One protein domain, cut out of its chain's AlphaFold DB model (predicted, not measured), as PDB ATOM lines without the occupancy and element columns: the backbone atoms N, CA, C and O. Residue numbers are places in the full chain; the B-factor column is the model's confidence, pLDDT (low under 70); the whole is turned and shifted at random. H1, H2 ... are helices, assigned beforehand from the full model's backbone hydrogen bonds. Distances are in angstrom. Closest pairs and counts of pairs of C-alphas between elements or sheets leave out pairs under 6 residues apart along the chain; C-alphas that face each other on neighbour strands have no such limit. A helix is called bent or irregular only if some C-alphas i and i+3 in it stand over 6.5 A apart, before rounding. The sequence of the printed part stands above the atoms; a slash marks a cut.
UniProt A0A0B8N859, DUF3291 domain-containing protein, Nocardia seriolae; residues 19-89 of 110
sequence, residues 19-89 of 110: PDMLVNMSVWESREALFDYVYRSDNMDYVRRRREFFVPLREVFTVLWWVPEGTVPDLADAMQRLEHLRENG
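What this domain is: This is residues 19 to 89 of the 110 residues of the protein "DUF3291 domain-containing protein" of Nocardia seriolae (UniProt A0A0B8N859). A loose frame of helices and long loops: H1, H2 and H3 follow one another along a bent path on one side, and the longest helix, H4, stands by itself on the other. Two long stretches with no named element, residues 19 to 30 and 54 to 74, run between these sides, and the second folds back near Glu 69 before H4. The 71 printed residues include four named helices, in the order H1, H2, H3, H4, and no named strand; the class is all helix, though under half of the residues, 32, are in named elements. The whole is only just loose, close to compact, with a radius of gyration of the C-alphas of 13.7 A and spans of 34 by 27 by 23 A.

Where its parts are: The printed part begins with C-alpha 19 at (120.554, 108.585, 73.777), and residues 19 to 30 bear no named element. H1, residues 31 to 39, begins at C-alpha 31 (91.587, 111.858, 68.345) and is 11.9 A long from first to last C-alpha. H2 is residues 44 to 48, 6.1 A, and H3 is residues 50 to 53, 5.4 A. H4, residues 75 to 88, is 19.8 A long and ends at C-alpha 88 (100.316, 92.030, 70.170).

How they stand to each other: H1 and H2 only just touch, and only at the corner by their link, with 3 pairs of C-alphas within 8 A; the closest C-alphas, of Val 38 and Met 44, are 6.8 A apart. H2 and H3 meet only through their link. H1 and H3 are apart. H4 is apart from H1, H2 and H3. In H1, H2 and H4 every O i to N i+4 pair is within hydrogen-bond range; H3 is too short for such a pair, and its 1 pair of O i and N i+3 is within range.

The domain as a whole: The two C-alphas farthest apart, of Glu 52 and Glu 69, are 36.6 A apart. The printed part has no cut. The links H1 to H2 and H2 to H3 are tight, and H3 to H4, with 21 residues, is long. The mean pLDDT of the printed part is 85.8, and residues 41 to 43 are under 70.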
ATOM      1  N   PRO A  19     120.632 107.267  73.148       73.31
ATOM      2  CA  PRO A  19     120.554 108.585  73.777       73.31
ATOM      3  C   PRO A  19     120.002 109.680  72.855       73.31
ATOM      4  O   PRO A  19     119.630 110.745  73.357       73.31
ATOM      5  N   ASP A  20     119.943 109.415  71.547       77.31
ATOM      6  CA  ASP A  20     119.415 110.320  70.526       77.31
ATOM      7  C   ASP A  20     117.899 110.153  70.339       77.31
ATOM      8  O   ASP A  20     117.259 110.958  69.655       77.31
ATOM      9  N   MET A  21     117.292 109.144  70.976       78.94
ATOM     10  CA  MET A  21     115.852 108.966  70.913       78.94
ATOM     11  C   MET A  21     115.124 110.006  71.764       78.94
ATOM     12  O   MET A  21     115.238 110.059  72.992       78.94
ATOM     13  N   LEU A  22     114.314 110.812  71.085       81.50
ATOM     14  CA  LEU A  22     113.416 111.775  71.699       81.50
ATOM     15  C   LEU A  22     112.036 111.158  71.904       81.50
ATOM     16  O   LEU A  22     111.482 110.540  70.995       81.50
ATOM     17  N   VAL A  23     111.456 111.388  73.082       82.94
ATOM     18  CA  VAL A  23     110.072 111.017  73.377       82.94
ATOM     19  C   VAL A  23     109.243 112.270  73.586       82.94
ATOM     20  O   VAL A  23     109.636 113.181  74.310       82.94
ATOM     21  N   ASN A  24     108.075 112.301  72.955       86.56
ATOM     22  CA  ASN A  24     107.057 113.309  73.191       86.56
ATOM     23  C   ASN A  24     105.764 112.621  73.631       86.56
ATOM     24  O   ASN A  24     105.396 111.579  73.092       86.56
ATOM     25  N   MET A  25     105.098 113.209  74.622       89.81
ATOM     26  CA  MET A  25     103.844 112.716  75.171       89.81
ATOM     27  C   MET A  25     102.922 113.905  75.425       89.81
ATOM     28  O   MET A  25     103.352 114.938  75.935       89.81
ATOM     29  N   SER A  26     101.659 113.761  75.038       91.12
ATOM     30  CA  SER A  26     100.648 114.815  75.124       91.12
ATOM     31  C   SER A  26      99.263 114.194  75.251       91.12
ATOM     32  O   SER A  26      99.004 113.170  74.619       91.12
ATOM     33  N   VAL A  27      98.376 114.836  76.009       93.06
ATOM     34  CA  VAL A  27      96.966 114.448  76.151       93.06
ATOM     35  C   VAL A  27      96.103 115.408  75.338       93.06
ATOM     36  O   VAL A  27      96.374 116.607  75.309       93.06
ATOM     37  N   TRP A  28      95.078 114.874  74.676       94.38
ATOM     38  CA  TRP A  28      94.175 115.621  73.801       94.38
ATOM     39  C   TRP A  28      92.723 115.279  74.119       94.38
ATOM     40  O   TRP A  28      92.423 114.149  74.496       94.38
ATOM     41  N   GLU A  29      91.827 116.246  73.920       91.31
ATOM     42  CA  GLU A  29      90.381 116.083  74.141       91.31
ATOM     43  C   GLU A  29      89.736 115.059  73.196       91.31
ATOM     44  O   GLU A  29      88.735 114.432  73.532       91.31
ATOM     45  N   SER A  30      90.300 114.889  71.998       92.00
ATOM     46  CA  SER A  30      89.807 113.955  70.990       92.00
ATOM     47  C   SER A  30      90.919 113.520  70.042       92.00
ATOM     48  O   SER A  30      91.937 114.201  69.860       92.00
ATOM     49  N   ARG A  31      90.700 112.373  69.392       92.56
ATOM     50  CA  ARG A  31      91.587 111.858  68.345       92.56
ATOM     51  C   ARG A  31      91.597 112.785  67.129       92.56
ATOM     52  O   ARG A  31      92.632 112.934  66.487       92.56
ATOM     53  N   GLU A  32      90.464 113.407  66.828       91.12
ATOM     54  CA  GLU A  32      90.266 114.351  65.730       91.12
ATOM     55  C   GLU A  32      91.073 115.635  65.953       91.12
ATOM     56  O   GLU A  32      91.805 116.040  65.054       91.12
ATOM     57  N   ALA A  33      91.034 116.215  67.160       91.69
ATOM     58  CA  ALA A  33      91.826 117.399  67.500       91.69
ATOM     59  C   ALA A  33      93.335 117.140  67.353       91.69
ATOM     60  O   ALA A  33      94.054 117.934  66.742       91.69
ATOM     61  N   LEU A  34      93.815 115.990  67.841       91.31
ATOM     62  CA  LEU A  34      95.209 115.590  67.654       91.31
ATOM     63  C   LEU A  34      95.542 115.354  66.169       91.31
ATOM     64  O   LEU A  34      96.609 115.758  65.703       91.31
ATOM     65  N   PHE A  35      94.656 114.699  65.414       88.75
ATOM     66  CA  PHE A  35      94.868 114.454  63.987       88.75
ATOM     67  C   PHE A  35      95.004 115.770  63.213       88.75
ATOM     68  O   PHE A  35      95.924 115.922  62.407       88.75
ATOM     69  N   ASP A  36      94.126 116.733  63.483       88.62
ATOM     70  CA  ASP A  36      94.148 118.046  62.846       88.62
ATOM     71  C   ASP A  36      95.421 118.817  63.202       88.62
ATOM     72  O   ASP A  36      96.067 119.385  62.315       88.62
ATOM     73  N   TYR A  37      95.859 118.752  64.462       84.38
ATOM     74  CA  TYR A  37      97.125 119.344  64.885       84.38
ATOM     75  C   TYR A  37      98.328 118.764  64.123       84.38
ATOM     76  O   TYR A  37      99.165 119.523  63.627       84.38
ATOM     77  N   VAL A  38      98.415 117.435  63.990       80.75
ATOM     78  CA  VAL A  38      99.562 116.760  63.357       80.75
ATOM     79  C   VAL A  38      99.554 116.905  61.834       80.75
ATOM     80  O   VAL A  38     100.616 117.081  61.234       80.75
ATOM     81  N   TYR A  39      98.386 116.809  61.194       78.38
ATOM     82  CA  TYR A  39      98.296 116.634  59.739       78.38
ATOM     83  C   TYR A  39      97.642 117.788  58.976       78.38
ATOM     84  O   TYR A  39      97.805 117.840  57.758       78.38
ATOM     85  N   ARG A  40      96.903 118.695  59.630       73.19
ATOM     86  CA  ARG A  40      96.190 119.795  58.949       73.19
ATOM     87  C   ARG A  40      96.745 121.192  59.229       73.19
ATOM     88  O   ARG A  40      96.298 122.137  58.588       73.19
ATOM     89  N   SER A  41      97.711 121.331  60.133       66.81
ATOM     90  CA  SER A  41      98.390 122.604  60.407       66.81
ATOM     91  C   SER A  41      99.654 122.789  59.552       66.81
ATOM     92  O   SER A  41     100.127 121.845  58.908       66.81
ATOM     93  N   ASP A  42     100.256 123.984  59.605       65.38
ATOM     94  CA  ASP A  42     101.562 124.309  58.996       65.38
ATOM     95  C   ASP A  42     102.696 123.344  59.428       65.38
ATOM     96  O   ASP A  42     103.755 123.282  58.802       65.38
ATOM     97  N   ASN A  43     102.469 122.511  60.455       65.12
ATOM     98  CA  ASN A  43     103.365 121.424  60.856       65.12
ATOM     99  C   ASN A  43     103.542 120.343  59.775       65.12
ATOM    100  O   ASN A  43     104.521 119.590  59.811       65.12
ATOM    101  N   MET A  44     102.629 120.246  58.803       70.69
ATOM    102  CA  MET A  44     102.677 119.210  57.773       70.69
ATOM    103  C   MET A  44     103.962 119.273  56.930       70.69
ATOM    104  O   MET A  44     104.466 118.224  56.519       70.69
ATOM    105  N   ASP A  45     104.536 120.458  56.716       74.69
ATOM    106  CA  ASP A  45     105.799 120.604  55.982       74.69
ATOM    107  C   ASP A  45     106.970 119.948  56.728       74.69
ATOM    108  O   ASP A  45     107.769 119.224  56.124       74.69
ATOM    109  N   TYR A  46     107.020 120.086  58.055       74.19
ATOM    110  CA  TYR A  46     108.008 119.406  58.894       74.19
ATOM    111  C   TYR A  46     107.778 117.893  58.931       74.19
ATOM    112  O   TYR A  46     108.727 117.117  58.811       74.19
ATOM    113  N   VAL A  47     106.520 117.445  59.019       73.50
ATOM    114  CA  VAL A  47     106.180 116.010  59.007       73.50
ATOM    115  C   VAL A  47     106.567 115.352  57.678       73.50
ATOM    116  O   VAL A  47     107.054 114.217  57.669       73.50
ATOM    117  N   ARG A  48     106.390 116.050  56.548       77.06
ATOM    118  CA  ARG A  48     106.812 115.583  55.216       77.06
ATOM    119  C   ARG A  48     108.333 115.506  55.098       77.06
ATOM    120  O   ARG A  48     108.851 114.526  54.563       77.06
ATOM    121  N   ARG A  49     109.039 116.492  55.655       79.75
ATOM    122  CA  ARG A  49     110.507 116.575  55.674       79.75
ATOM    123  C   ARG A  49     111.151 115.839  56.845       79.75
ATOM    124  O   ARG A  49     112.358 115.927  57.031       79.75
ATOM    125  N   ARG A  50     110.397 115.040  57.607       77.75
ATOM    126  CA  ARG A  50     110.910 114.341  58.799       77.75
ATOM    127  C   ARG A  50     112.174 113.520  58.542       77.75
ATOM    128  O   ARG A  50     112.990 113.392  59.435       77.75
ATOM    129  N   ARG A  51     112.365 112.990  57.327       79.38
ATOM    130  CA  ARG A  51     113.562 112.213  56.951       79.38
ATOM    131  C   ARG A  51     114.845 113.046  56.869       79.38
ATOM    132  O   ARG A  51     115.920 112.467  56.834       79.38
ATOM    133  N   GLU A  52     114.736 114.370  56.810       83.38
ATOM    134  CA  GLU A  52     115.884 115.282  56.840       83.38
ATOM    135  C   GLU A  52     116.413 115.490  58.265       83.38
ATOM    136  O   GLU A  52     117.575 115.839  58.438       83.38
ATOM    137  N   PHE A  53     115.570 115.256  59.275       78.00
ATOM    138  CA  PHE A  53     115.871 115.546  60.679       78.00
ATOM    139  C   PHE A  53     115.843 114.301  61.576       78.00
ATOM    140  O   PHE A  53     116.430 114.313  62.651       78.00
ATOM    141  N   PHE A  54     115.183 113.222  61.141       77.94
ATOM    142  CA  PHE A  54     114.999 111.993  61.907       77.94
ATOM    143  C   PHE A  54     115.413 110.761  61.109       77.94
ATOM    144  O   PHE A  54     115.096 110.609  59.924       77.94
ATOM    145  N   VAL A  55     116.054 109.829  61.811       77.94
ATOM    146  CA  VAL A  55     116.349 108.495  61.290       77.94
ATOM    147  C   VAL A  55     115.044 107.687  61.223       77.94
ATOM    148  O   VAL A  55     114.297 107.651  62.202       77.94
ATOM    149  N   PRO A  56     114.723 107.030  60.092       75.00
ATOM    150  CA  PRO A  56     113.549 106.171  60.009       75.00
ATOM    151  C   PRO A  56     113.633 105.006  61.001       75.00
ATOM    152  O   PRO A  56     114.506 104.146  60.886       75.00
ATOM    153  N   LEU A  57     112.676 104.939  61.922       76.25
ATOM    154  CA  LEU A  57     112.485 103.781  62.787       76.25
ATOM    155  C   LEU A  57     111.742 102.686  62.010       76.25
ATOM    156  O   LEU A  57     110.759 102.957  61.316       76.25
ATOM    157  N   ARG A  58     112.246 101.449  62.085       76.25
ATOM    158  CA  ARG A  58     111.639 100.280  61.420       76.25
ATOM    159  C   ARG A  58     110.493  99.666  62.222       76.25
ATOM    160  O   ARG A  58     109.679  98.944  61.658       76.25
ATOM    161  N   GLU A  59     110.439  99.965  63.513       79.44
ATOM    162  CA  GLU A  59     109.443  99.459  64.452       79.44
ATOM    163  C   GLU A  59     108.332 100.481  64.690       79.44
ATOM    164  O   GLU A  59     108.442 101.644  64.303       79.44
ATOM    165  N   VAL A  60     107.254 100.064  65.355       82.44
ATOM    166  CA  VAL A  60     106.218 100.994  65.817       82.44
ATOM    167  C   VAL A  60     106.830 101.954  66.841       82.44
ATOM    168  O   VAL A  60     107.452 101.525  67.812       82.44
ATOM    169  N   PHE A  61     106.654 103.256  66.619       87.31
ATOM    170  CA  PHE A  61     107.202 104.330  67.462       87.31
ATOM    171  C   PHE A  61     106.141 105.349  67.904       87.31
ATOM    172  O   PHE A  61     106.455 106.366  68.515       87.31
ATOM    173  N   THR A  62     104.873 105.103  67.580       91.31
ATOM    174  CA  THR A  62     103.742 105.930  68.005       91.31
ATOM    175  C   THR A  62     102.644 105.020  68.514       91.31
ATOM    176  O   THR A  62     102.282 104.052  67.846       91.31
ATOM    177  N   VAL A  63     102.101 105.365  69.675       95.12
ATOM    178  CA  VAL A  63     100.978 104.682  70.304       95.12
ATOM    179  C   VAL A  63      99.955 105.719  70.755       95.12
ATOM    180  O   VAL A  63     100.317 106.804  71.203       95.12
ATOM    181  N   LEU A  64      98.678 105.389  70.599       96.06
ATOM    182  CA  LEU A  64      97.538 106.109  71.148       96.06
ATOM    183  C   LEU A  64      96.774 105.177  72.086       96.06
ATOM    184  O   LEU A  64      96.714 103.968  71.864       96.06
ATOM    185  N   TRP A  65      96.191 105.754  73.125       96.56
ATOM    186  CA  TRP A  65      95.289 105.079  74.046       96.56
ATOM    187  C   TRP A  65      94.360 106.118  74.674       96.56
ATOM    188  O   TRP A  65      94.663 107.312  74.681       96.56
ATOM    189  N   TRP A  66      93.220 105.664  75.183       95.44
ATOM    190  CA  TRP A  66      92.289 106.527  75.901       95.44
ATOM    191  C   TRP A  66      92.664 106.602  77.378       95.44
ATOM    192  O   TRP A  66      93.061 105.602  77.978       95.44
ATOM    193  N   VAL A  67      92.512 107.787  77.962       93.31
ATOM    194  CA  VAL A  67      92.659 108.029  79.399       93.31
ATOM    195  C   VAL A  67      91.392 108.707  79.925       93.31
ATOM    196  O   VAL A  67      90.752 109.439  79.165       93.31
ATOM    197  N   PRO A  68      91.006 108.487  81.193       91.38
ATOM    198  CA  PRO A  68      89.915 109.239  81.800       91.38
ATOM    199  C   PRO A  68      90.209 110.741  81.809       91.38
ATOM    200  O   PRO A  68      91.365 111.160  81.926       91.38
ATOM    201  N   GLU A  69      89.162 111.559  81.738       88.62
ATOM    202  CA  GLU A  69      89.299 113.013  81.827       88.62
ATOM    203  C   GLU A  69      90.036 113.425  83.113       88.62
ATOM    204  O   GLU A  69      89.842 112.841  84.179       88.62
ATOM    205  N   GLY A  70      90.933 114.410  83.000       88.56
ATOM    206  CA  GLY A  70      91.780 114.866  84.107       88.56
ATOM    207  C   GLY A  70      92.977 113.960  84.424       88.56
ATOM    208  O   GLY A  70      93.780 114.307  85.288       88.56
ATOM    209  N   THR A  71      93.139 112.833  83.725       87.94
ATOM    210  CA  THR A  71      94.287 111.937  83.913       87.94
ATOM    211  C   THR A  71      95.488 112.418  83.107       87.94
ATOM    212  O   THR A  71      95.407 112.592  81.891       87.94
ATOM    213  N   VAL A  72      96.631 112.564  83.777       88.94
ATOM    214  CA  VAL A  72      97.931 112.752  83.126       88.94
ATOM    215  C   VAL A  72      98.689 111.427  83.237       88.94
ATOM    216  O   VAL A  72      99.099 111.079  84.345       88.94
ATOM    217  N   PRO A  73      98.830 110.656  82.142       90.06
ATOM    218  CA  PRO A  73      99.571 109.404  82.175       90.06
ATOM    219  C   PRO A  73     101.055 109.679  82.404       90.06
ATOM    220  O   PRO A  73     101.564 110.744  82.038       90.06
ATOM    221  N   ASP A  74     101.756 108.709  82.979       89.44
ATOM    222  CA  ASP A  74     103.204 108.786  83.091       89.44
ATOM    223  C   ASP A  74     103.906 108.157  81.874       89.44
ATOM    224  O   ASP A  74     103.304 107.543  80.986       89.44
ATOM    225  N   LEU A  75     105.224 108.345  81.808       88.00
ATOM    226  CA  LEU A  75     106.029 107.799  80.720       88.00
ATOM    227  C   LEU A  75     106.101 106.263  80.757       88.00
ATOM    228  O   LEU A  75     106.238 105.639  79.707       88.00
ATOM    229  N   ALA A  76     106.034 105.641  81.937       89.50
ATOM    230  CA  ALA A  76     106.099 104.190  82.065       89.50
ATOM    231  C   ALA A  76     104.843 103.527  81.480       89.50
ATOM    232  O   ALA A  76     104.951 102.491  80.821       89.50
ATOM    233  N   ASP A  77     103.674 104.143  81.648       91.94
ATOM    234  CA  ASP A  77     102.428 103.733  81.006       91.94
ATOM    235  C   ASP A  77     102.548 103.802  79.483       91.94
ATOM    236  O   ASP A  77     102.255 102.825  78.791       91.94
ATOM    237  N   ALA A  78     103.045 104.920  78.945       92.69
ATOM    238  CA  ALA A  78     103.238 105.081  77.503       92.69
ATOM    239  C   ALA A  78     104.171 104.004  76.919       92.69
ATOM    240  O   ALA A  78     103.891 103.437  75.860       92.69
ATOM    241  N   MET A  79     105.254 103.679  77.632       92.12
ATOM    242  CA  MET A  79     106.211 102.645  77.228       92.12
ATOM    243  C   MET A  79     105.591 101.243  77.242       92.12
ATOM    244  O   MET A  79     105.773 100.495  76.283       92.12
ATOM    245  N   GLN A  80     104.811 100.900  78.272       94.75
ATOM    246  CA  GLN A  80     104.088  99.623  78.337       94.75
ATOM    247  C   GLN A  80     103.077  99.479  77.194       94.75
ATOM    248  O   GLN A  80     102.963  98.418  76.582       94.75
ATOM    249  N   ARG A  81     102.364 100.559  76.862       96.31
ATOM    250  CA  ARG A  81     101.390 100.587  75.759       96.31
ATOM    251  C   ARG A  81     102.086 100.411  74.411       96.31
ATOM    252  O   ARG A  81     101.606  99.654  73.569       96.31
ATOM    253  N   LEU A  82     103.219 101.087  74.210       94.69
ATOM    254  CA  LEU A  82     104.010 100.962  72.990       94.69
ATOM    255  C   LEU A  82     104.552  99.540  72.811       94.69
ATOM    256  O   LEU A  82     104.488  99.010  71.704       94.69
ATOM    257  N   GLU A  83     105.035  98.918  73.888       94.56
ATOM    258  CA  GLU A  83     105.523  97.537  73.848       94.56
ATOM    259  C   GLU A  83     104.394  96.553  73.543       94.56
ATOM    260  O   GLU A  83     104.497  95.766  72.604       94.56
ATOM    261  N   HIS A  84     103.250  96.689  74.222       96.25
ATOM    262  CA  HIS A  84     102.073  95.875  73.932       96.25
ATOM    263  C   HIS A  84     101.678  95.945  72.452       96.25
ATOM    264  O   HIS A  84     101.396  94.914  71.844       96.25
ATOM    265  N   LEU A  85     101.677  97.144  71.862       96.50
ATOM    266  CA  LEU A  85     101.341  97.350  70.454       96.50
ATOM    267  C   LEU A  85     102.347  96.683  69.500       96.50
ATOM    268  O   LEU A  85     101.950  96.221  68.429       96.50
ATOM    269  N   ARG A  86     103.633  96.623  69.862       93.81
ATOM    270  CA  ARG A  86     104.666  95.932  69.070       93.81
ATOM    271  C   ARG A  86     104.496  94.419  69.112       93.81
ATOM    272  O   ARG A  86     104.597  93.776  68.072       93.81
ATOM    273  N   GLU A  87     104.224  93.879  70.294       96.06
ATOM    274  CA  GLU A  87     104.124  92.436  70.521       96.06
ATOM    275  C   GLU A  87     102.785  91.851  70.050       96.06
ATOM    276  O   GLU A  87     102.749  90.776  69.454       96.06
ATOM    277  N   ASN A  88     101.680  92.558  70.304       96.56
ATOM    278  CA  ASN A  88     100.316  92.030  70.170       96.56
ATOM    279  C   ASN A  88      99.517  92.689  69.037       96.56
ATOM    280  O   ASN A  88      98.471  92.178  68.634       96.56
ATOM    281  N   GLY A  89      99.999  93.811  68.498       95.50
ATOM    282  CA  GLY A  89      99.266  94.613  67.524       95.50
ATOM    283  C   GLY A  89      98.187  95.514  68.151       95.50
ATOM    284  O   GLY A  89      98.116  95.656  69.372       95.50
TER     285      GLY A  89